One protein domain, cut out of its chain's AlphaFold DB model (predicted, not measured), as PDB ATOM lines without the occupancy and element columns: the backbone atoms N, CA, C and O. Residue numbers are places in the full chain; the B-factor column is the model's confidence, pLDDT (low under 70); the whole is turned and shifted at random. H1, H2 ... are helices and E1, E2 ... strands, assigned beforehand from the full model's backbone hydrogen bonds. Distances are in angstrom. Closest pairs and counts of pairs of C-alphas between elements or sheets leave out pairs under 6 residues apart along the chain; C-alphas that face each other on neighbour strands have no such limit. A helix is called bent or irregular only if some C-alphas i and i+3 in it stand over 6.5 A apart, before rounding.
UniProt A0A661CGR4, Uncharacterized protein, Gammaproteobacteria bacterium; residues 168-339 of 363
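Overview. This is residues 168 to 339 of the 363 residues of an uncharacterized protein of Gammaproteobacteria bacterium (UniProt A0A661CGR4). A twisted sheet of seven strands runs through the middle, with H1, H4 and H5 gathered to one side of it and H2 and H3 to the other. The hairpin of E4 and E5 sits off this sheet, near the last residues of E1 and E2 and next to H3. The printed part has 172 residues, under half of them in named elements, with five named helices and nine named strands in the order E1 H1 E2 H2 E3 E4 E5 H3 E6 E7 H4 H5 E8 E9. The large sheet runs E8 E7 E6 E3 E1 E2 E9 and is mixed; the class is mixed, helices and strands. The whole is compact, with a radius of gyration of the C-alphas of 15.1 A and spans of 41 by 32 by 32 A.

Arrangement. Start with E1, residues 168 to 172, then H1, 184 to 189, and E2, 196 to 201: a strand-helix-strand unit, two parallel neighbour strands with a helix between them in the chain, its crossover right-handed; N 198 and O 168 are 3.0 A apart. H2, residues 204 to 208, leads to E3, 216 to 220, parallel to E1, with N 218 and O 169 2.8 A apart; E2, H2, E3 is a split unit, E1 between its strands, also right-handed. E4, residues 227 to 231, and E5, 237 to 241, form an antiparallel hairpin, N 228 to O 240 being 2.8 A. H3, residues 242 to 249, only just touches H2, with 3 pairs of C-alphas within 8 A, Glu 204 and Met 249 closest at 5.9 A. E6, residues 259 to 264, is parallel to E3 (N 261 to O 217, 2.9 A), and E7, 280 to 284, to E6 (N 283 to O 262, 2.8 A). H4, residues 287 to 294, touches H1, the C-alphas of Gly 189 and Met 294 closest at 5.4 A. H5, residues 297 to 304, meets H4 only through their link. Edge strand E8, residues 313 to 317, is antiparallel to E7 (N 282 to O 315, 2.8 A); edge strand E9, 336 to 338, is parallel to E2 (N 337 to O 197, 3.2 A). Every O i to N i+4 pair is within hydrogen-bond range in H2, against 3 of 4 in H3 and H5, 2 of 4 in H4 and 0 of 2 in H1, where 2 of 3 O i to N i+3 pairs are.

Along the chain. Find C-alpha 168 at (123.995, 36.598, 156.579), where E1 begins. E2 covers 16.8 A, E6 16.5 A and H4 11.3 A. E9 ends at C-alpha 338, (118.976, 43.295, 147.739). H4 is irregular, C-alphas 288 and 291 being 7.2 A apart, and H1 only just, 186 and 189 being 6.7 A apart.

Size, cuts and confidence. Look to Lys 225 and Val 331 for the two C-alphas farthest apart, 43.8 A. The printed part has no cut. The links E1 to H1, E6 to E7 and E8 to E9 are long. Mean pLDDT of the printed part is 86.2; under 70 are residues 183 to 185, 252, 274 to 276, 321 to 322, 335 and 337 to 339.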
ATOM      1  N   LEU A 168     123.733  37.706 157.494       94.75
ATOM      2  CA  LEU A 168     123.995  36.598 156.579       94.75
ATOM      3  C   LEU A 168     124.286  37.151 155.181       94.75
ATOM      4  O   LEU A 168     123.512  37.961 154.677       94.75
ATOM      5  N   ALA A 169     125.344  36.666 154.534       94.25
ATOM      6  CA  ALA A 169     125.584  36.927 153.116       94.25
ATOM      7  C   ALA A 169     125.206  35.699 152.287       94.25
ATOM      8  O   ALA A 169     125.647  34.582 152.570       94.25
ATOM      9  N   PHE A 170     124.380  35.905 151.267       94.38
ATOM     10  CA  PHE A 170     123.986  34.887 150.301       94.38
ATOM     11  C   PHE A 170     124.718  35.174 149.001       94.38
ATOM     12  O   PHE A 170     124.385  36.132 148.310       94.38
ATOM     13  N   LEU A 171     125.709  34.345 148.683       93.88
ATOM     14  CA  LEU A 171     126.528  34.476 147.489       93.88
ATOM     15  C   LEU A 171     126.092  33.470 146.434       93.88
ATOM     16  O   LEU A 171     125.991  32.276 146.721       93.88
ATOM     17  N   TYR A 172     125.861  33.931 145.210       92.88
ATOM     18  CA  TYR A 172     125.555  33.059 144.079       92.88
ATOM     19  C   TYR A 172     126.093  33.637 142.762       92.88
ATOM     20  O   TYR A 172     126.087  34.853 142.587       92.88
ATOM     21  N   PRO A 173     126.580  32.807 141.828       91.62
ATOM     22  CA  PRO A 173     126.949  33.271 140.502       91.62
ATOM     23  C   PRO A 173     125.688  33.496 139.666       91.62
ATOM     24  O   PRO A 173     124.789  32.650 139.664       91.62
ATOM     25  N   ASP A 174     125.645  34.597 138.915       89.44
ATOM     26  CA  ASP A 174     124.594  34.851 137.919       89.44
ATOM     27  C   ASP A 174     125.167  35.296 136.561       89.44
ATOM     28  O   ASP A 174     124.784  36.329 136.014       89.44
ATOM     29  N   PRO A 175     126.138  34.552 136.004       84.56
ATOM     30  CA  PRO A 175     126.909  35.006 134.861       84.56
ATOM     31  C   PRO A 175     126.020  35.231 133.631       84.56
ATOM     32  O   PRO A 175     125.114  34.448 133.344       84.56
ATOM     33  N   ILE A 176     126.313  36.281 132.861       76.50
ATOM     34  CA  ILE A 176     125.492  36.718 131.716       76.50
ATOM     35  C   ILE A 176     125.425  35.642 130.625       76.50
ATOM     36  O   ILE A 176     124.431  35.530 129.908       76.50
ATOM     37  N   ASP A 177     126.475  34.832 130.490       77.94
ATOM     38  CA  ASP A 177     126.527  33.766 129.495       77.94
ATOM     39  C   ASP A 177     125.727  32.514 129.895       77.94
ATOM     40  O   ASP A 177     125.458  31.668 129.038       77.94
ATOM     41  N   GLU A 178     125.345  32.373 131.170       82.81
ATOM     42  CA  GLU A 178     124.597  31.219 131.674       82.81
ATOM     43  C   GLU A 178     123.917  31.519 133.030       82.81
ATOM     44  O   GLU A 178     124.418  31.081 134.072       82.81
ATOM     45  N   PRO A 179     122.771  32.226 133.045       79.19
ATOM     46  CA  PRO A 179     122.078  32.553 134.288       79.19
ATOM     47  C   PRO A 179     121.673  31.271 135.021       79.19
ATOM     48  O   PRO A 179     121.036  30.378 134.453       79.19
ATOM     49  N   LEU A 180     122.056  31.165 136.295       76.31
ATOM     50  CA  LEU A 180     121.878  29.936 137.079       76.31
ATOM     51  C   LEU A 180     120.518  29.865 137.782       76.31
ATOM     52  O   LEU A 180     120.131  28.800 138.266       76.31
ATOM     53  N   GLY A 181     119.764  30.968 137.793       73.75
ATOM     54  CA  GLY A 181     118.356  30.972 138.193       73.75
ATOM     55  C   GLY A 181     118.124  30.620 139.663       73.75
ATOM     56  O   GLY A 181     117.110  30.000 139.998       73.75
ATOM     57  N   TYR A 182     119.047  30.994 140.554       77.19
ATOM     58  CA  TYR A 182     118.831  30.882 141.994       77.19
ATOM     59  C   TYR A 182     117.680  31.807 142.400       77.19
ATOM     60  O   TYR A 182     117.801  33.026 142.394       77.19
ATOM     61  N   SER A 183     116.516  31.225 142.687       66.12
ATOM     62  CA  SER A 183     115.301  32.015 142.896       66.12
ATOM     63  C   SER A 183     115.224  32.610 144.310       66.12
ATOM     64  O   SER A 183     115.701  32.008 145.272       66.12
ATOM     65  N   HIS A 184     114.496  33.721 144.485       64.88
ATOM     66  CA  HIS A 184     114.204  34.321 145.804       64.88
ATOM     67  C   HIS A 184     113.498  33.367 146.798       64.88
ATOM     68  O   HIS A 184     113.319  33.691 147.976       64.88
ATOM     69  N   SER A 185     113.088  32.167 146.369       69.62
ATOM     70  CA  SER A 185     112.546  31.118 147.239       69.62
ATOM     71  C   SER A 185     113.492  30.695 148.371       69.62
ATOM     72  O   SER A 185     113.001  30.209 149.399       69.62
ATOM     73  N   LEU A 186     114.807  30.921 148.213       75.00
ATOM     74  CA  LEU A 186     115.858  30.634 149.197       75.00
ATOM     75  C   LEU A 186     115.556  31.251 150.577       75.00
ATOM     76  O   LEU A 186     115.913  30.690 151.614       75.00
ATOM     77  N   LEU A 187     114.801  32.352 150.597       80.75
ATOM     78  CA  LEU A 187     114.472  33.131 151.790       80.75
ATOM     79  C   LEU A 187     113.350  32.548 152.638       80.75
ATOM     80  O   LEU A 187     113.257  32.848 153.828       80.75
ATOM     81  N   LYS A 188     112.493  31.694 152.069       82.69
ATOM     82  CA  LYS A 188     111.308  31.170 152.776       82.69
ATOM     83  C   LYS A 188     111.681  30.412 154.052       82.69
ATOM     84  O   LYS A 188     110.898  30.373 154.999       82.69
ATOM     85  N   GLY A 189     112.867  29.805 154.080       85.44
ATOM     86  CA  GLY A 189     113.401  29.149 155.270       85.44
ATOM     87  C   GLY A 189     113.817  30.115 156.374       85.44
ATOM     88  O   GLY A 189     113.700  29.769 157.547       85.44
ATOM     89  N   PHE A 190     114.259  31.319 156.004       90.94
ATOM     90  CA  PHE A 190     114.814  32.302 156.924       90.94
ATOM     91  C   PHE A 190     113.802  33.297 157.482       90.94
ATOM     92  O   PHE A 190     114.043  33.854 158.543       90.94
ATOM     93  N   GLN A 191     112.632  33.436 156.851       88.62
ATOM     94  CA  GLN A 191     111.540  34.330 157.275       88.62
ATOM     95  C   GLN A 191     111.106  34.190 158.746       88.62
ATOM     96  O   GLN A 191     110.409  35.057 159.266       88.62
ATOM     97  N   LYS A 192     111.464  33.083 159.407       89.44
ATOM     98  CA  LYS A 192     111.129  32.796 160.806       89.44
ATOM     99  C   LYS A 192     112.188  33.265 161.805       89.44
ATOM    100  O   LYS A 192     111.933  33.138 163.001       89.44
ATOM    101  N   PHE A 193     113.342  33.753 161.353       91.81
ATOM    102  CA  PHE A 193     114.461  34.153 162.209       91.81
ATOM    103  C   PHE A 193     114.670  35.662 162.200       91.81
ATOM    104  O   PHE A 193     114.458  36.303 161.174       91.81
ATOM    105  N   ASP A 194     115.085  36.220 163.335       92.19
ATOM    106  CA  ASP A 194     115.444  37.634 163.438       92.19
ATOM    107  C   ASP A 194     116.875  37.862 162.932       92.19
ATOM    108  O   ASP A 194     117.824  37.972 163.703       92.19
ATOM    109  N   VAL A 195     117.024  37.854 161.610       93.00
ATOM    110  CA  VAL A 195     118.306  37.991 160.907       93.00
ATOM    111  C   VAL A 195     118.211  39.048 159.820       93.00
ATOM    112  O   VAL A 195     117.121  39.339 159.321       93.00
ATOM    113  N   GLU A 196     119.357  39.588 159.420       92.50
ATOM    114  CA  GLU A 196     119.471  40.408 158.214       92.50
ATOM    115  C   GLU A 196     120.215  39.621 157.139       92.50
ATOM    116  O   GLU A 196     121.143  38.867 157.435       92.50
ATOM    117  N   ILE A 197     119.750  39.747 155.897       92.38
ATOM    118  CA  ILE A 197     120.249  38.964 154.772       92.38
ATOM    119  C   ILE A 197     120.559  39.907 153.622       92.38
ATOM    120  O   ILE A 197     119.657  40.602 153.140       92.38
ATOM    121  N   ASP A 198     121.808  39.850 153.171       91.00
ATOM    122  CA  ASP A 198     122.278  40.535 151.978       91.00
ATOM    123  C   ASP A 198     122.562  39.504 150.879       91.00
ATOM    124  O   ASP A 198     123.129  38.434 151.126       91.00
ATOM    125  N   PHE A 199     122.154  39.827 149.655       90.25
ATOM    126  CA  PHE A 199     122.468  39.043 148.463       90.25
ATOM    127  C   PHE A 199     123.646  39.666 147.734       90.25
ATOM    128  O   PHE A 199     123.616  40.854 147.420       90.25
ATOM    129  N   LEU A 200     124.661  38.853 147.466       90.88
ATOM    130  CA  LEU A 200     125.874  39.242 146.763       90.88
ATOM    131  C   LEU A 200     126.113  38.272 145.607       90.88
ATOM    132  O   LEU A 200     125.742  37.097 145.667       90.88
ATOM    133  N   TYR A 201     126.792  38.739 144.567       91.38
ATOM    134  CA  TYR A 201     127.286  37.826 143.546       91.38
ATOM    135  C   TYR A 201     128.493  37.056 144.053       91.38
ATOM    136  O   TYR A 201     129.340  37.600 144.763       91.38
ATOM    137  N   LEU A 202     128.587  35.790 143.668       94.50
ATOM    138  CA  LEU A 202     129.767  34.984 143.931       94.50
ATOM    139  C   LEU A 202     130.857  35.342 142.916       94.50
ATOM    140  O   LEU A 202     130.936  34.725 141.856       94.50
ATOM    141  N   SER A 203     131.677  36.333 143.247       93.25
ATOM    142  CA  SER A 203     132.843  36.776 142.475       93.25
ATOM    143  C   SER A 203     134.065  36.906 143.381       93.25
ATOM    144  O   SER A 203     133.926  37.041 144.597       93.25
ATOM    145  N   GLU A 204     135.262  36.897 142.795       91.56
ATOM    146  CA  GLU A 204     136.519  37.090 143.532       91.56
ATOM    147  C   GLU A 204     136.517  38.404 144.321       91.56
ATOM    148  O   GLU A 204     136.810  38.420 145.516       91.56
ATOM    149  N   LYS A 205     136.073  39.495 143.686       89.50
ATOM    150  CA  LYS A 205     135.926  40.801 144.333       89.50
ATOM    151  C   LYS A 205     135.041  40.740 145.578       89.50
ATOM    152  O   LYS A 205     135.436  41.201 146.639       89.50
ATOM    153  N   ASN A 206     133.846  40.158 145.470       91.06
ATOM    154  CA  ASN A 206     132.929  40.115 146.609       91.06
ATOM    155  C   ASN A 206     133.417  39.197 147.725       91.06
ATOM    156  O   ASN A 206     133.026  39.432 148.857       91.06
ATOM    157  N   LEU A 207     134.212  38.166 147.422       90.12
ATOM    158  CA  LEU A 207     134.798  37.267 148.420       90.12
ATOM    159  C   LEU A 207     135.971  37.918 149.163       90.12
ATOM    160  O   LEU A 207     136.095  37.734 150.370       90.12
ATOM    161  N   THR A 208     136.793  38.694 148.455       86.75
ATOM    162  CA  THR A 208     137.973  39.377 149.010       86.75
ATOM    163  C   THR A 208     137.627  40.682 149.730       86.75
ATOM    164  O   THR A 208     138.304  41.051 150.685       86.75
ATOM    165  N   GLU A 209     136.553  41.359 149.319       86.19
ATOM    166  CA  GLU A 209     136.070  42.621 149.899       86.19
ATOM    167  C   GLU A 209     134.838  42.422 150.812       86.19
ATOM    168  O   GLU A 209     134.028  43.341 150.977       86.19
ATOM    169  N   LEU A 210     134.645  41.228 151.395       87.50
ATOM    170  CA  LEU A 210     133.536  40.984 152.325       87.50
ATOM    171  C   LEU A 210     133.621  41.922 153.537       87.50
ATOM    172  O   LEU A 210     134.629  41.982 154.230       87.50
ATOM    173  N   ASP A 211     132.515  42.610 153.823       85.38
ATOM    174  CA  ASP A 211     132.372  43.450 155.012       85.38
ATOM    175  C   ASP A 211     132.386  42.590 156.293       85.38
ATOM    176  O   ASP A 211     131.667  41.589 156.403       85.38
ATOM    177  N   ASP A 212     133.149  43.034 157.290       87.06
ATOM    178  CA  ASP A 212     133.266  42.443 158.628       87.06
ATOM    179  C   ASP A 212     131.929  42.336 159.389       87.06
ATOM    180  O   ASP A 212     131.844  41.730 160.461       87.06
ATOM    181  N   LYS A 213     130.848  42.931 158.873       90.44
ATOM    182  CA  LYS A 213     129.504  42.795 159.446       90.44
ATOM    183  C   LYS A 213     128.934  41.376 159.342       90.44
ATOM    184  O   LYS A 213     128.104  41.016 160.178       90.44
ATOM    185  N   TYR A 214     129.325  40.578 158.345       92.81
ATOM    186  CA  TYR A 214     128.709  39.268 158.119       92.81
ATOM    187  C   TYR A 214     129.143  38.249 159.173       92.81
ATOM    188  O   TYR A 214     130.293  38.199 159.587       92.81
ATOM    189  N   ASN A 215     128.217  37.398 159.615       92.88
ATOM    190  CA  ASN A 215     128.499  36.325 160.572       92.88
ATOM    191  C   ASN A 215     128.424  34.942 159.932       92.88
ATOM    192  O   ASN A 215     129.038  34.005 160.434       92.88
ATOM    193  N   TYR A 216     127.666  34.789 158.850       94.62
ATOM    194  CA  TYR A 216     127.500  33.514 158.164       94.62
ATOM    195  C   TYR A 216     127.460  33.719 156.657       94.62
ATOM    196  O   TYR A 216     126.786  34.631 156.174       94.62
ATOM    197  N   LEU A 217     128.128  32.830 155.925       95.12
ATOM    198  CA  LEU A 217     128.129  32.830 154.465       95.12
ATOM    199  C   LEU A 217     127.341  31.635 153.932       95.12
ATOM    200  O   LEU A 217     127.549  30.497 154.356       95.12
ATOM    201  N   PHE A 218     126.451  31.906 152.985       95.62
ATOM    202  CA  PHE A 218     125.665  30.920 152.253       95.62
ATOM    203  C   PHE A 218     126.047  31.003 150.781       95.62
ATOM    204  O   PHE A 218     125.666  31.948 150.102       95.62
ATOM    205  N   ILE A 219     126.806  30.029 150.292       95.44
ATOM    206  CA  ILE A 219     127.348  30.025 148.933       95.44
ATOM    207  C   ILE A 219     126.574  29.029 148.086       95.44
ATOM    208  O   ILE A 219     126.630  27.832 148.337       95.44
ATOM    209  N   PHE A 220     125.868  29.499 147.068       94.31
ATOM    210  CA  PHE A 220     125.143  28.666 146.116       94.31
ATOM    211  C   PHE A 220     125.920  28.632 144.814       94.31
ATOM    212  O   PHE A 220     126.103  29.666 144.189       94.31
ATOM    213  N   THR A 221     126.388  27.464 144.387       94.44
ATOM    214  CA  THR A 221     127.148  27.357 143.137       94.44
ATOM    215  C   THR A 221     126.999  25.980 142.491       94.44
ATOM    216  O   THR A 221     126.497  25.031 143.095       94.44
ATOM    217  N   LYS A 222     127.400  25.858 141.225       93.19
ATOM    218  CA  LYS A 222     127.522  24.575 140.531       93.19
ATOM    219  C   LYS A 222     128.966  24.095 140.571       93.19
ATOM    220  O   LYS A 222     129.896  24.894 140.494       93.19
ATOM    221  N   ILE A 223     129.129  22.777 140.610       93.56
ATOM    222  CA  ILE A 223     130.431  22.133 140.435       93.56
ATOM    223  C   ILE A 223     130.496  21.533 139.040       93.56
ATOM    224  O   ILE A 223     129.580  20.825 138.612       93.56
ATOM    225  N   VAL A 224     131.593  21.801 138.338       92.94
ATOM    226  CA  VAL A 224     131.923  21.171 137.061       92.94
ATOM    227  C   VAL A 224     133.382  20.748 137.121       92.94
ATOM    228  O   VAL A 224     134.247  21.581 137.347       92.94
ATOM    229  N   LYS A 225     133.662  19.453 136.923       92.31
ATOM    230  CA  LYS A 225     135.032  18.901 136.936       92.31
ATOM    231  C   LYS A 225     135.838  19.293 138.190       92.31
ATOM    232  O   LYS A 225     136.994  19.680 138.077       92.31
ATOM    233  N   ASN A 226     135.225  19.178 139.370       90.81
ATOM    234  CA  ASN A 226     135.839  19.535 140.658       90.81
ATOM    235  C   ASN A 226     136.217  21.024 140.803       90.81
ATOM    236  O   ASN A 226     137.087  21.379 141.590       90.81
ATOM    237  N   GLN A 227     135.563  21.895 140.034       93.94
ATOM    238  CA  GLN A 227     135.739  23.339 140.113       93.94
ATOM    239  C   GLN A 227     134.410  24.013 140.443       93.94
ATOM    240  O   GLN A 227     133.358  23.624 139.920       93.94
ATOM    241  N   LEU A 228     134.467  25.027 141.300       95.19
ATOM    242  CA  LEU A 228     133.341  25.875 141.661       95.19
ATOM    243  C   LEU A 228     133.136  26.921 140.570       95.19
ATOM    244  O   LEU A 228     134.087  27.541 140.098       95.19
ATOM    245  N   CYS A 229     131.888  27.113 140.159       95.38
ATOM    246  CA  CYS A 229     131.539  28.220 139.285       95.38
ATOM    247  C   CYS A 229     131.494  29.511 140.106       95.38
ATOM    248  O   CYS A 229     130.790  29.574 141.110       95.38
ATOM    249  N   ILE A 230     132.189  30.541 139.659       95.38
ATOM    250  CA  ILE A 230     132.062  31.909 140.156       95.38
ATOM    251  C   ILE A 230     131.870  32.843 138.960       95.38
ATOM    252  O   ILE A 230     131.810  32.407 137.806       95.38
ATOM    253  N   GLU A 231     131.766  34.127 139.241       91.44
ATOM    254  CA  GLU A 231     131.733  35.195 138.264       91.44
ATOM    255  C   GLU A 231     133.081  35.921 138.189       91.44
ATOM    256  O   GLU A 231     133.662  36.255 139.223       91.44
ATOM    257  N   ASN A 232     133.556  36.173 136.967       87.31
ATOM    258  CA  ASN A 232     134.741  36.997 136.722       87.31
ATOM    259  C   ASN A 232     134.396  38.480 136.527       87.31
ATOM    260  O   ASN A 232     133.233  38.854 136.391       87.31
ATOM    261  N   ASP A 233     135.423  39.317 136.393       82.31
ATOM    262  CA  ASP A 233     135.285  40.766 136.171       82.31
ATOM    263  C   ASP A 233     134.499  41.146 134.904       82.31
ATOM    264  O   ASP A 233     134.010  42.266 134.783       82.31
ATOM    265  N   ASN A 234     134.356  40.216 133.956       78.50
ATOM    266  CA  ASN A 234     133.571  40.406 132.735       78.50
ATOM    267  C   ASN A 234     132.116  39.929 132.885       78.50
ATOM    268  O   ASN A 234     131.421  39.776 131.880       78.50
ATOM    269  N   LEU A 235     131.660  39.651 134.111       82.56
ATOM    270  CA  LEU A 235     130.317  39.161 134.435       82.56
ATOM    271  C   LEU A 235     129.976  37.811 133.776       82.56
ATOM    272  O   LEU A 235     128.803  37.472 133.587       82.56
ATOM    273  N   THR A 236     131.000  37.039 133.404       82.50
ATOM    274  CA  THR A 236     130.876  35.706 132.793       82.50
ATOM    275  C   THR A 236     131.317  34.626 133.765       82.50
ATOM    276  O   THR A 236     131.976  34.901 134.772       82.50
ATOM    277  N   LYS A 237     130.954  33.376 133.476       92.12
ATOM    278  CA  LYS A 237     131.347  32.262 134.334       92.12
ATOM    279  C   LYS A 237     132.859  32.052 134.332       92.12
ATOM    280  O   LYS A 237     133.514  32.038 133.289       92.12
ATOM    281  N   GLN A 238     133.381  31.771 135.511       94.31
ATOM    282  CA  GLN A 238     134.732  31.292 135.744       94.31
ATOM    283  C   GLN A 238     134.655  30.032 136.598       94.31
ATOM    284  O   GLN A 238     133.766  29.888 137.433       94.31
ATOM    285  N   PHE A 239     135.571  29.100 136.363       95.94
ATOM    286  CA  PHE A 239     135.698  27.892 137.165       95.94
ATOM    287  C   PHE A 239     136.993  27.969 137.956       95.94
ATOM    288  O   PHE A 239     138.059  28.143 137.370       95.94
ATOM    289  N   VAL A 240     136.880  27.845 139.273       95.31
ATOM    290  CA  VAL A 240     138.001  27.926 140.213       95.31
ATOM    291  C   VAL A 240     138.124  26.591 140.928       95.31
ATOM    292  O   VAL A 240     137.108  25.954 141.221       95.31
ATOM    293  N   SER A 241     139.350  26.118 141.150       94.31
ATOM    294  CA  SER A 241     139.539  24.876 141.900       94.31
ATOM    295  C   SER A 241     139.044  25.046 143.341       94.31
ATOM    296  O   SER A 241     138.946  26.157 143.856       94.31
ATOM    297  N   ILE A 242     138.676  23.943 143.995       91.94
ATOM    298  CA  ILE A 242     138.238  24.006 145.396       91.94
ATOM    299  C   ILE A 242     139.378  24.528 146.283       91.94
ATOM    300  O   ILE A 242     139.116  25.364 147.140       91.94
ATOM    301  N   ALA A 243     140.623  24.103 146.044       90.06
ATOM    302  CA  ALA A 243     141.791  24.586 146.781       90.06
ATOM    303  C   ALA A 243     141.963  26.107 146.635       90.06
ATOM    304  O   ALA A 243     141.884  26.812 147.637       90.06
ATOM    305  N   ASP A 244     142.057  26.627 145.403       90.75
ATOM    306  CA  ASP A 244     142.243  28.072 145.159       90.75
ATOM    307  C   ASP A 244     141.085  28.895 145.744       90.75
ATOM    308  O   ASP A 244     141.277  29.979 146.294       90.75
ATOM    309  N   PHE A 245     139.858  28.366 145.676       92.25
ATOM    310  CA  PHE A 245     138.698  29.026 146.262       92.25
ATOM    311  C   PHE A 245     138.868  29.240 147.771       92.25
ATOM    312  O   PHE A 245     138.565  30.320 148.269       92.25
ATOM    313  N   PHE A 246     139.345  28.229 148.498       88.50
ATOM    314  CA  PHE A 246     139.523  28.306 149.947       88.50
ATOM    315  C   PHE A 246     140.810  29.018 150.372       88.50
ATOM    316  O   PHE A 246     140.795  29.692 151.400       88.50
ATOM    317  N   GLU A 247     141.900  28.869 149.622       85.94
ATOM    318  CA  GLU A 247     143.215  29.410 149.985       85.94
ATOM    319  C   GLU A 247     143.416  30.857 149.522       85.94
ATOM    320  O   GLU A 247     144.002  31.655 150.255       85.94
ATOM    321  N   GLU A 248     142.927  31.210 148.329       83.19
ATOM    322  CA  GLU A 248     143.238  32.493 147.688       83.19
ATOM    323  C   GLU A 248     142.055  33.464 147.691       83.19
ATOM    324  O   GLU A 248     142.236  34.661 147.909       83.19
ATOM    325  N   MET A 249     140.837  32.966 147.460       81.25
ATOM    326  CA  MET A 249     139.672  33.840 147.264       81.25
ATOM    327  C   MET A 249     138.889  34.096 148.545       81.25
ATOM    328  O   MET A 249     138.376  35.192 148.766       81.25
ATOM    329  N   LEU A 250     138.760  33.075 149.386       81.12
ATOM    330  CA  LEU A 250     137.944  33.130 150.585       81.12
ATOM    331  C   LEU A 250     138.744  33.706 151.763       81.12
ATOM    332  O   LEU A 250     139.002  33.015 152.751       81.12
ATOM    333  N   TRP A 251     139.124  34.985 151.676       71.62
ATOM    334  CA  TRP A 251     139.748  35.671 152.805       71.62
ATOM    335  C   TRP A 251     138.702  35.919 153.884       71.62
ATOM    336  O   TRP A 251     137.824  36.770 153.755       71.62
ATOM    337  N   ILE A 252     138.758  35.130 154.952       67.75
ATOM    338  CA  ILE A 252     137.816  35.264 156.049       67.75
ATOM    339  C   ILE A 252     138.559  35.254 157.373       67.75
ATOM    340  O   ILE A 252     139.160  34.246 157.743       67.75
ATOM    341  N   ASP A 253     138.390  36.318 158.153       73.25
ATOM    342  CA  ASP A 253     138.736  36.294 159.568       73.25
ATOM    343  C   ASP A 253     137.846  35.271 160.304       73.25
ATOM    344  O   ASP A 253     136.619  35.410 160.407       73.25
ATOM    345  N   ASP A 254     138.471  34.209 160.813       73.19
ATOM    346  CA  ASP A 254     137.822  33.162 161.608       73.19
ATOM    347  C   ASP A 254     137.130  33.689 162.872       73.19
ATOM    348  O   ASP A 254     136.262  33.010 163.419       73.19
ATOM    349  N   ASN A 255     137.469  34.897 163.329       75.44
ATOM    350  CA  ASN A 255     136.808  35.533 164.464       75.44
ATOM    351  C   ASN A 255     135.475  36.199 164.088       75.44
ATOM    352  O   ASN A 255     134.657  36.463 164.971       75.44
ATOM    353  N   ILE A 256     135.254  36.470 162.800       84.56
ATOM    354  CA  ILE A 256     134.101  37.232 162.307       84.56
ATOM    355  C   ILE A 256     133.029  36.288 161.764       84.56
ATOM    356  O   ILE A 256     131.886  36.276 162.239       84.56
ATOM    357  N   ILE A 257     133.404  35.444 160.800       89.12
ATOM    358  CA  ILE A 257     132.473  34.491 160.197       89.12
ATOM    359  C   ILE A 257     132.422  33.227 161.048       89.12
ATOM    360  O   ILE A 257     133.356  32.433 161.110       89.12
ATOM    361  N   LYS A 258     131.262  33.001 161.647       90.50
ATOM    362  CA  LYS A 258     130.949  31.883 162.535       90.50
ATOM    363  C   LYS A 258     130.578  30.599 161.788       90.50
ATOM    364  O   LYS A 258     130.487  29.545 162.411       90.50
ATOM    365  N   GLY A 259     130.320  30.658 160.481       91.94
ATOM    366  CA  GLY A 259     130.046  29.462 159.683       91.94
ATOM    367  C   GLY A 259     129.916  29.716 158.184       91.94
ATOM    368  O   GLY A 259     129.460  30.777 157.754       91.94
ATOM    369  N   LEU A 260     130.300  28.708 157.402       93.44
ATOM    370  CA  LEU A 260     130.256  28.696 155.943       93.44
ATOM    371  C   LEU A 260     129.419  27.511 155.453       93.44
ATOM    372  O   LEU A 260     129.683  26.354 155.777       93.44
ATOM    373  N   PHE A 261     128.414  27.792 154.634       95.00
ATOM    374  CA  PHE A 261     127.484  26.788 154.130       95.00
ATOM    375  C   PHE A 261     127.459  26.835 152.609       95.00
ATOM    376  O   PHE A 261     127.027  27.827 152.029       95.00
ATOM    377  N   ILE A 262     127.920  25.765 151.964       95.06
ATOM    378  CA  ILE A 262     128.063  25.695 150.509       95.06
ATOM    379  C   ILE A 262     127.013  24.740 149.947       95.06
ATOM    380  O   ILE A 262     126.921  23.591 150.368       95.06
ATOM    381  N   PHE A 263     126.228  25.211 148.988       94.88
ATOM    382  CA  PHE A 263     125.123  24.509 148.353       94.88
ATOM    383  C   PHE A 263     125.475  24.222 146.903       94.88
ATOM    384  O   PHE A 263     125.631  25.145 146.103       94.88
ATOM    385  N   THR A 264     125.580  22.940 146.565       94.56
ATOM    386  CA  THR A 264     126.072  22.494 145.262       94.56
ATOM    387  C   THR A 264     125.213  21.397 144.649       94.56
ATOM    388  O   THR A 264     124.417  20.729 145.310       94.56
ATOM    389  N   SER A 265     125.370  21.210 143.337       90.25
ATOM    390  CA  SER A 265     124.733  20.119 142.592       90.25
ATOM    391  C   SER A 265     125.427  18.768 142.786       90.25
ATOM    392  O   SER A 265     124.842  17.729 142.483       90.25
ATOM    393  N   GLN A 266     126.673  18.774 143.264       93.31
ATOM    394  CA  GLN A 266     127.516  17.597 143.469       93.31
ATOM    395  C   GLN A 266     128.303  17.732 144.782       93.31
ATOM    396  O   GLN A 266     128.511  18.861 145.229       93.31
ATOM    397  N   PRO A 267     128.735  16.618 145.393       93.69
ATOM    398  CA  PRO A 267     129.652  16.628 146.529       93.69
ATOM    399  C   PRO A 267     130.924  17.449 146.304       93.69
ATOM    400  O   PRO A 267     131.502  17.395 145.219       93.69
ATOM    401  N   ILE A 268     131.363  18.153 147.345       91.44
ATOM    402  CA  ILE A 268     132.719  18.708 147.449       91.44
ATOM    403  C   ILE A 268     133.559  17.723 148.256       91.44
ATOM    404  O   ILE A 268     133.105  17.276 149.308       91.44
ATOM    405  N   ASP A 269     134.764  17.416 147.784       87.56
ATOM    406  CA  ASP A 269     135.773  16.768 148.616       87.56
ATOM    407  C   ASP A 269     136.592  17.839 149.341       87.56
ATOM    408  O   ASP A 269     137.295  18.628 148.713       87.56
ATOM    409  N   PHE A 270     136.472  17.882 150.667       85.62
ATOM    410  CA  PHE A 270     137.258  18.790 151.499       85.62
ATOM    411  C   PHE A 270     138.607  18.208 151.957       85.62
ATOM    412  O   PHE A 270     139.230  18.776 152.849       85.62
ATOM    413  N   SER A 271     139.066  17.080 151.406       83.12
ATOM    414  CA  SER A 271     140.337  16.444 151.797       83.12
ATOM    415  C   SER A 271     141.560  17.362 151.666       83.12
ATOM    416  O   SER A 271     142.482  17.268 152.474       83.12
ATOM    417  N   GLU A 272     141.541  18.269 150.690       76.31
ATOM    418  CA  GLU A 272     142.600  19.254 150.431       76.31
ATOM    419  C   GLU A 272     142.374  20.587 151.162       76.31
ATOM    420  O   GLU A 272     143.232  21.460 151.132       76.31
ATOM    421  N   VAL A 273     141.236  20.761 151.843       78.81
ATOM    422  CA  VAL A 273     140.889  22.035 152.473       78.81
ATOM    423  C   VAL A 273     141.363  22.050 153.924       78.81
ATOM    424  O   VAL A 273     140.776  21.419 154.806       78.81
ATOM    425  N   VAL A 274     142.412  22.824 154.190       68.06
ATOM    426  CA  VAL A 274     142.945  23.034 155.540       68.06
ATOM    427  C   VAL A 274     142.110  24.098 156.255       68.06
ATOM    428  O   VAL A 274     142.373  25.292 156.142       68.06
ATOM    429  N   THR A 275     141.082  23.686 157.003       68.81
ATOM    430  CA  THR A 275     140.389  24.592 157.939       68.81
ATOM    431  C   THR A 275     140.304  23.958 159.320       68.81
ATOM    432  O   THR A 275     139.618  22.952 159.509       68.81
ATOM    433  N   ASP A 276     140.969  24.551 160.308       65.62
ATOM    434  CA  ASP A 276     141.084  23.927 161.634       65.62
ATOM    435  C   ASP A 276     140.005  24.393 162.622       65.62
ATOM    436  O   ASP A 276     139.894  23.854 163.724       65.62
ATOM    437  N   LYS A 277     139.224  25.429 162.282       72.12
ATOM    438  CA  LYS A 277     138.370  26.113 163.273       72.12
ATOM    439  C   LYS A 277     136.953  26.427 162.816       72.12
ATOM    440  O   LYS A 277     136.042  26.404 163.644       72.12
ATOM    441  N   LYS A 278     136.739  26.723 161.535       82.50
ATOM    442  CA  LYS A 278     135.445  27.219 161.060       82.50
ATOM    443  C   LYS A 278     134.470  26.074 160.766       82.50
ATOM    444  O   LYS A 278     134.843  25.154 160.041       82.50
ATOM    445  N   PRO A 279     133.218  26.140 161.261       88.75
ATOM    446  CA  PRO A 279     132.157  25.234 160.842       88.75
ATOM    447  C   PRO A 279     131.870  25.380 159.342       88.75
ATOM    448  O   PRO A 279     131.430  26.443 158.894       88.75
ATOM    449  N   ILE A 280     132.084  24.309 158.578       91.12
ATOM    450  CA  ILE A 280     131.810  24.252 157.138       91.12
ATOM    451  C   ILE A 280     130.839  23.109 156.871       91.12
ATOM    452  O   ILE A 280     131.028  22.003 157.373       91.12
ATOM    453  N   ALA A 281     129.808  23.338 156.062       92.88
ATOM    454  CA  ALA A 281     128.987  22.247 155.539       92.88
ATOM    455  C   ALA A 281     128.794  22.365 154.032       92.88
ATOM    456  O   ALA A 281     128.468  23.437 153.524       92.88
ATOM    457  N   ASN A 282     128.923  21.233 153.341       94.62
ATOM    458  CA  ASN A 282     128.480  21.072 151.968       94.62
ATOM    459  C   ASN A 282     127.101  20.406 151.939       94.62
ATOM    460  O   ASN A 282     126.917  19.278 152.407       94.62
ATOM    461  N   PHE A 283     126.136  21.114 151.364       94.94
ATOM    462  CA  PHE A 283     124.803  20.615 151.092       94.94
ATOM    463  C   PHE A 283     124.654  20.311 149.610       94.94
ATOM    464  O   PHE A 283     124.819  21.191 148.766       94.94
ATOM    465  N   VAL A 284     124.278  19.076 149.302       94.44
ATOM    466  CA  VAL A 284     124.102  18.628 147.922       94.44
ATOM    467  C   VAL A 284     122.621  18.490 147.629       94.44
ATOM    468  O   VAL A 284     121.898  17.760 148.314       94.44
ATOM    469  N   CYS A 285     122.150  19.183 146.596       90.50
ATOM    470  CA  CYS A 285     120.782  19.021 146.127       90.50
ATOM    471  C   CYS A 285     120.657  19.249 144.622       90.50
ATOM    472  O   CYS A 285     121.389  20.031 144.015       90.50
ATOM    473  N   ALA A 286     119.679  18.580 144.017       88.06
ATOM    474  CA  ALA A 286     119.272  18.902 142.659       88.06
ATOM    475  C   ALA A 286     118.546  20.265 142.633       88.06
ATOM    476  O   ALA A 286     117.828  20.574 143.589       88.06
ATOM    477  N   PRO A 287     118.626  21.043 141.533       84.62
ATOM    478  CA  PRO A 287     118.011  22.374 141.454       84.62
ATOM    479  C   PRO A 287     116.523  22.403 141.832       84.62
ATOM    480  O   PRO A 287     116.070  23.293 142.545       84.62
ATOM    481  N   HIS A 288     115.761  21.377 141.440       86.12
ATOM    482  CA  HIS A 288     114.329  21.271 141.744       86.12
ATOM    483  C   HIS A 288     114.015  20.964 143.224       86.12
ATOM    484  O   HIS A 288     112.870  21.106 143.652       86.12
ATOM    485  N   GLU A 289     114.997  20.530 144.021       89.31
ATOM    486  CA  GLU A 289     114.835  20.274 145.459       89.31
ATOM    487  C   GLU A 289     115.290  21.443 146.344       89.31
ATOM    488  O   GLU A 289     115.008  21.424 147.548       89.31
ATOM    489  N   LEU A 290     115.940  22.461 145.773       87.75
ATOM    490  CA  LEU A 290     116.531  23.591 146.493       87.75
ATOM    491  C   LEU A 290     115.518  24.274 147.425       87.75
ATOM    492  O   LEU A 290     115.755  24.391 148.626       87.75
ATOM    493  N   ASP A 291     114.320  24.590 146.931       87.50
ATOM    494  CA  ASP A 291     113.220  25.164 147.721       87.50
ATOM    495  C   ASP A 291     112.840  24.323 148.945       87.50
ATOM    496  O   ASP A 291     112.569  24.828 150.040       87.50
ATOM    497  N   LYS A 292     112.752  23.005 148.751       90.00
ATOM    498  CA  LYS A 292     112.349  22.061 149.796       90.00
ATOM    499  C   LYS A 292     113.446  21.925 150.841       90.00
ATOM    500  O   LYS A 292     113.146  21.842 152.035       90.00
ATOM    501  N   MET A 293     114.692  21.906 150.388       91.00
ATOM    502  CA  MET A 293     115.875  21.870 151.226       91.00
ATOM    503  C   MET A 293     115.985  23.152 152.068       91.00
ATOM    504  O   MET A 293     116.088  23.068 153.296       91.00
ATOM    505  N   MET A 294     115.844  24.328 151.455       90.94
ATOM    506  CA  MET A 294     115.963  25.621 152.135       90.94
ATOM    507  C   MET A 294     114.864  25.884 153.157       90.94
ATOM    508  O   MET A 294     115.087  26.592 154.127       90.94
ATOM    509  N   LYS A 295     113.698  25.245 153.047       89.88
ATOM    510  CA  LYS A 295     112.685  25.276 154.120       89.88
ATOM    511  C   LYS A 295     113.105  24.522 155.388       89.88
ATOM    512  O   LYS A 295     112.493  24.720 156.436       89.88
ATOM    513  N   ARG A 296     114.083  23.615 155.297       89.75
ATOM    514  CA  ARG A 296     114.493  22.708 156.385       89.75
ATOM    515  C   ARG A 296     115.842  23.080 156.980       89.75
ATOM    516  O   ARG A 296     115.990  23.042 158.198       89.75
ATOM    517  N   ILE A 297     116.804  23.425 156.127       91.56
ATOM    518  CA  ILE A 297     118.194  23.665 156.523       91.56
ATOM    519  C   ILE A 297     118.341  24.755 157.586       91.56
ATOM    520  O   ILE A 297     118.974  24.468 158.594       91.56
ATOM    521  N   PRO A 298     117.712  25.935 157.476       92.25
ATOM    522  CA  PRO A 298     117.883  26.999 158.467       92.25
ATOM    523  C   PRO A 298     117.457  26.569 159.875       92.25
ATOM    524  O   PRO A 298     118.138  26.835 160.860       92.25
ATOM    525  N   HIS A 299     116.372  25.798 159.980       90.38
ATOM    526  CA  HIS A 299     115.938  25.223 161.252       90.38
ATOM    527  C   HIS A 299     116.883  24.112 161.745       90.38
ATOM    528  O   HIS A 299     117.090  23.956 162.950       90.38
ATOM    529  N   ALA A 300     117.441  23.306 160.840       90.12
ATOM    530  CA  ALA A 300     118.433  22.296 161.200       90.12
ATOM    531  C   ALA A 300     119.730  22.941 161.722       90.12
ATOM    532  O   ALA A 300     120.249  22.481 162.733       90.12
ATOM    533  N   LEU A 301     120.181  24.025 161.085       90.81
ATOM    534  CA  LEU A 301     121.361  24.812 161.444       90.81
ATOM    535  C   LEU A 301     121.187  25.525 162.790       90.81
ATOM    536  O   LEU A 301     121.923  25.254 163.732       90.81
ATOM    537  N   PHE A 302     120.179  26.394 162.899       91.69
ATOM    538  CA  PHE A 302     120.134  27.422 163.948       91.69
ATOM    539  C   PHE A 302     119.130  27.146 165.073       91.69
ATOM    540  O   PHE A 302     118.993  27.952 165.985       91.69
ATOM    541  N   GLN A 303     118.403  26.023 165.028       89.12
ATOM    542  CA  GLN A 303     117.497  25.614 166.116       89.12
ATOM    543  C   GLN A 303     117.849  24.239 166.663       89.12
ATOM    544  O   GLN A 303     118.016  24.077 167.872       89.12
ATOM    545  N   LYS A 304     117.946  23.243 165.773       84.62
ATOM    546  CA  LYS A 304     118.229  21.857 166.170       84.62
ATOM    547  C   LYS A 304     119.716  21.568 166.318       84.62
ATOM    548  O   LYS A 304     120.056  20.715 167.123       84.62
ATOM    549  N   GLN A 305     120.565  22.241 165.537       82.88
ATOM    550  CA  GLN A 305     122.003  21.966 165.433       82.88
ATOM    551  C   GLN A 305     122.299  20.481 165.134       82.88
ATOM    552  O   GLN A 305     123.250  19.894 165.639       82.88
ATOM    553  N   GLN A 306     121.452  19.871 164.298       81.75
ATOM    554  CA  GLN A 306     121.514  18.460 163.897       81.75
ATOM    555  C   GLN A 306     121.788  18.372 162.395       81.75
ATOM    556  O   GLN A 306     120.889  18.123 161.590       81.75
ATOM    557  N   LEU A 307     123.028  18.660 162.005       80.44
ATOM    558  CA  LEU A 307     123.410  18.735 160.593       80.44
ATOM    559  C   LEU A 307     123.799  17.381 160.013       80.44
ATOM    560  O   LEU A 307     123.394  17.071 158.898       80.44
ATOM    561  N   ASN A 308     124.472  16.551 160.808       76.81
ATOM    562  CA  ASN A 308     124.936  15.227 160.389       76.81
ATOM    563  C   ASN A 308     123.778  14.261 160.065       76.81
ATOM    564  O   ASN A 308     123.959  13.304 159.324       76.81
ATOM    565  N   GLU A 309     122.577  14.514 160.594       78.56
ATOM    566  CA  GLU A 309     121.366  13.721 160.323       78.56
ATOM    567  C   GLU A 309     120.552  14.261 159.135       78.56
ATOM    568  O   GLU A 309     119.536  13.686 158.731       78.56
ATOM    569  N   ASN A 310     120.953  15.401 158.567       84.88
ATOM    570  CA  ASN A 310     120.240  16.000 157.456       84.88
ATOM    571  C   ASN A 310     120.609  15.282 156.158       84.88
ATOM    572  O   ASN A 310     121.748  15.355 155.715       84.88
ATOM    573  N   LYS A 311     119.615  14.686 155.489       89.69
ATOM    574  CA  LYS A 311     119.796  13.988 154.203       89.69
ATOM    575  C   LYS A 311     120.446  14.821 153.085       89.69
ATOM    576  O   LYS A 311     120.789  14.255 152.056       89.69
ATOM    577  N   TYR A 312     120.500  16.145 153.239       90.94
ATOM    578  CA  TYR A 312     121.143  17.052 152.296       90.94
ATOM    579  C   TYR A 312     122.586  17.421 152.696       90.94
ATOM    580  O   TYR A 312     123.309  17.850 151.805       90.94
ATOM    581  N   CYS A 313     123.025  17.288 153.968       92.00
ATOM    582  CA  CYS A 313     124.454  17.485 154.303       92.00
ATOM    583  C   CYS A 313     125.215  16.281 153.753       92.00
ATOM    584  O   CYS A 313     124.968  15.147 154.158       92.00
ATOM    585  N   HIS A 314     126.116  16.540 152.812       91.75
ATOM    586  CA  HIS A 314     127.036  15.532 152.314       91.75
ATOM    587  C   HIS A 314     128.249  15.415 153.235       91.75
ATOM    588  O   HIS A 314     128.604  14.321 153.665       91.75
ATOM    589  N   GLN A 315     128.849  16.557 153.565       90.12
ATOM    590  CA  GLN A 315     130.022  16.632 154.417       90.12
ATOM    591  C   GLN A 315     129.931  17.864 155.310       90.12
ATOM    592  O   GLN A 315     129.521  18.939 154.875       90.12
ATOM    593  N   CYS A 316     130.298  17.687 156.570       88.75
ATOM    594  CA  CYS A 316     130.220  18.693 157.610       88.75
ATOM    595  C   CYS A 316     131.590  18.663 158.341       88.75
ATOM    596  O   CYS A 316     131.979  17.621 158.868       88.75
ATOM    597  N   LEU A 317     132.346  19.766 158.328       87.38
ATOM    598  CA  LEU A 317     133.656  19.932 158.978       87.38
ATOM    599  C   LEU A 317     133.543  20.899 160.158       87.38
ATOM    600  O   LEU A 317     132.842  21.905 160.068       87.38
ATOM    601  N   ASN A 318     134.231  20.602 161.265       84.88
ATOM    602  CA  ASN A 318     134.291  21.449 162.470       84.88
ATOM    603  C   ASN A 318     132.917  21.867 163.041       84.88
ATOM    604  O   ASN A 318     132.784  22.854 163.766       84.88
ATOM    605  N   ILE A 319     131.865  21.105 162.738       81.31
ATOM    606  CA  ILE A 319     130.527  21.294 163.296       81.31
ATOM    607  C   ILE A 319     130.403  20.380 164.513       81.31
ATOM    608  O   ILE A 319     129.994  19.221 164.418       81.31
ATOM    609  N   ALA A 320     130.772  20.905 165.679       74.81
ATOM    610  CA  ALA A 320     130.389  20.303 166.947       74.81
ATOM    611  C   ALA A 320     128.947  20.703 167.301       74.81
ATOM    612  O   ALA A 320     128.478  21.789 166.950       74.81
ATOM    613  N   SER A 321     128.239  19.847 168.040       58.28
ATOM    614  CA  SER A 321     126.972  20.223 168.675       58.28
ATOM    615  C   SER A 321     127.231  21.476 169.524       58.28
ATOM    616  O   SER A 321     128.089  21.431 170.403       58.28
ATOM    617  N   ASN A 322     126.524  22.581 169.268       60.94
ATOM    618  CA  ASN A 322     126.705  23.909 169.885       60.94
ATOM    619  C   ASN A 322     127.762  24.860 169.286       60.94
ATOM    620  O   ASN A 322     127.967  25.922 169.867       60.94
ATOM    621  N   SER A 323     128.397  24.568 168.142       80.06
ATOM    622  CA  SER A 323     129.317  25.548 167.522       80.06
ATOM    623  C   SER A 323     128.604  26.724 166.839       80.06
ATOM    624  O   SER A 323     129.186  27.794 166.682       80.06
ATOM    625  N   LEU A 324     127.337  26.548 166.448       87.38
ATOM    626  CA  LEU A 324     126.533  27.582 165.795       87.38
ATOM    627  C   LEU A 324     125.662  28.331 166.806       87.38
ATOM    628  O   LEU A 324     125.076  27.733 167.708       87.38
ATOM    629  N   GLU A 325     125.510  29.636 166.615       89.44
ATOM    630  CA  GLU A 325     124.599  30.456 167.407       89.44
ATOM    631  C   GLU A 325     123.144  30.097 167.087       89.44
ATOM    632  O   GLU A 325     122.793  29.797 165.943       89.44
ATOM    633  N   LYS A 326     122.276  30.097 168.102       91.62
ATOM    634  CA  LYS A 326     120.840  29.931 167.870       91.62
ATOM    635  C   LYS A 326     120.245  31.266 167.469       91.62
ATOM    636  O   LYS A 326     120.486  32.265 168.131       91.62
ATOM    637  N   PHE A 327     119.438  31.264 166.418       92.44
ATOM    638  CA  PHE A 327     118.757  32.481 165.991       92.44
ATOM    639  C   PHE A 327     117.453  32.663 166.750       92.44
ATOM    640  O   PHE A 327     116.684  31.713 166.925       92.44
ATOM    641  N   ASP A 328     117.170  33.893 167.152       90.69
ATOM    642  CA  ASP A 328     115.874  34.233 167.714       90.69
ATOM    643  C   ASP A 328     114.779  34.167 166.649       90.69
ATOM    644  O   ASP A 328     115.025  34.247 165.441       90.69
ATOM    645  N   LYS A 329     113.534  33.984 167.097       88.88
ATOM    646  CA  LYS A 329     112.382  34.020 166.197       88.88
ATOM    647  C   LYS A 329     112.103  35.457 165.778       88.88
ATOM    648  O   LYS A 329     112.053  36.349 166.619       88.88
ATOM    649  N   ALA A 330     111.834  35.651 164.493       86.62
ATOM    650  CA  ALA A 330     111.467  36.956 163.969       86.62
ATOM    651  C   ALA A 330     110.130  37.419 164.568       86.62
ATOM    652  O   ALA A 330     109.129  36.698 164.505       86.62
ATOM    653  N   VAL A 331     110.102  38.634 165.117       82.12
ATOM    654  CA  VAL A 331     108.852  39.325 165.493       82.12
ATOM    655  C   VAL A 331     108.209  39.977 164.261       82.12
ATOM    656  O   VAL A 331     106.989  40.122 164.179       82.12
ATOM    657  N   HIS A 332     109.033  40.325 163.272       75.75
ATOM    658  CA  HIS A 332     108.652  40.985 162.028       75.75
ATOM    659  C   HIS A 332     109.200  40.216 160.822       75.75
ATOM    660  O   HIS A 332     110.168  39.473 160.972       75.75
ATOM    661  N   PRO A 333     108.598  40.361 159.627       70.19
ATOM    662  CA  PRO A 333     109.146  39.759 158.418       70.19
ATOM    663  C   PRO A 333     110.598  40.206 158.202       70.19
ATOM    664  O   PRO A 333     110.921  41.382 158.372       70.19
ATOM    665  N   VAL A 334     111.455  39.247 157.835       74.94
ATOM    666  CA  VAL A 334     112.879  39.471 157.549       74.94
ATOM    667  C   VAL A 334     113.034  40.599 156.539       74.94
ATOM    668  O   VAL A 334     112.407  40.580 155.475       74.94
ATOM    669  N   LYS A 335     113.883  41.571 156.876       69.88
ATOM    670  CA  LYS A 335     114.281  42.615 155.944       69.88
ATOM    671  C   LYS A 335     115.308  42.020 154.991       69.88
ATOM    672  O   LYS A 335     116.359  41.549 155.414       69.88
ATOM    673  N   ILE A 336     114.957  42.018 153.717       72.00
ATOM    674  CA  ILE A 336     115.827  41.563 152.643       72.00
ATOM    675  C   ILE A 336     116.447  42.818 152.051       72.00
ATOM    676  O   ILE A 336     115.710  43.669 151.544       72.00
ATOM    677  N   ASN A 337     117.767  42.952 152.142       68.81
ATOM    678  CA  ASN A 337     118.465  43.988 151.399       68.81
ATOM    679  C   ASN A 337     119.029  43.326 150.143       68.81
ATOM    680  O   ASN A 337     120.050  42.643 150.165       68.81
ATOM    681  N   GLU A 338     118.335  43.507 149.028       64.50
ATOM    682  CA  GLU A 338     118.976  43.295 147.739       64.50
ATOM    683  C   GLU A 338     119.919  44.473 147.526       64.50
ATOM    684  O   GLU A 338     119.476  45.613 147.346       64.50
ATOM    685  N   LEU A 339     121.223  44.207 147.614       57.75
ATOM    686  CA  LEU A 339     122.237  45.145 147.164       57.75
ATOM    687  C   LEU A 339     122.117  45.224 145.649       57.75
ATOM    688  O   LEU A 339     122.726  44.456 144.912       57.75
TER     689      LEU A 339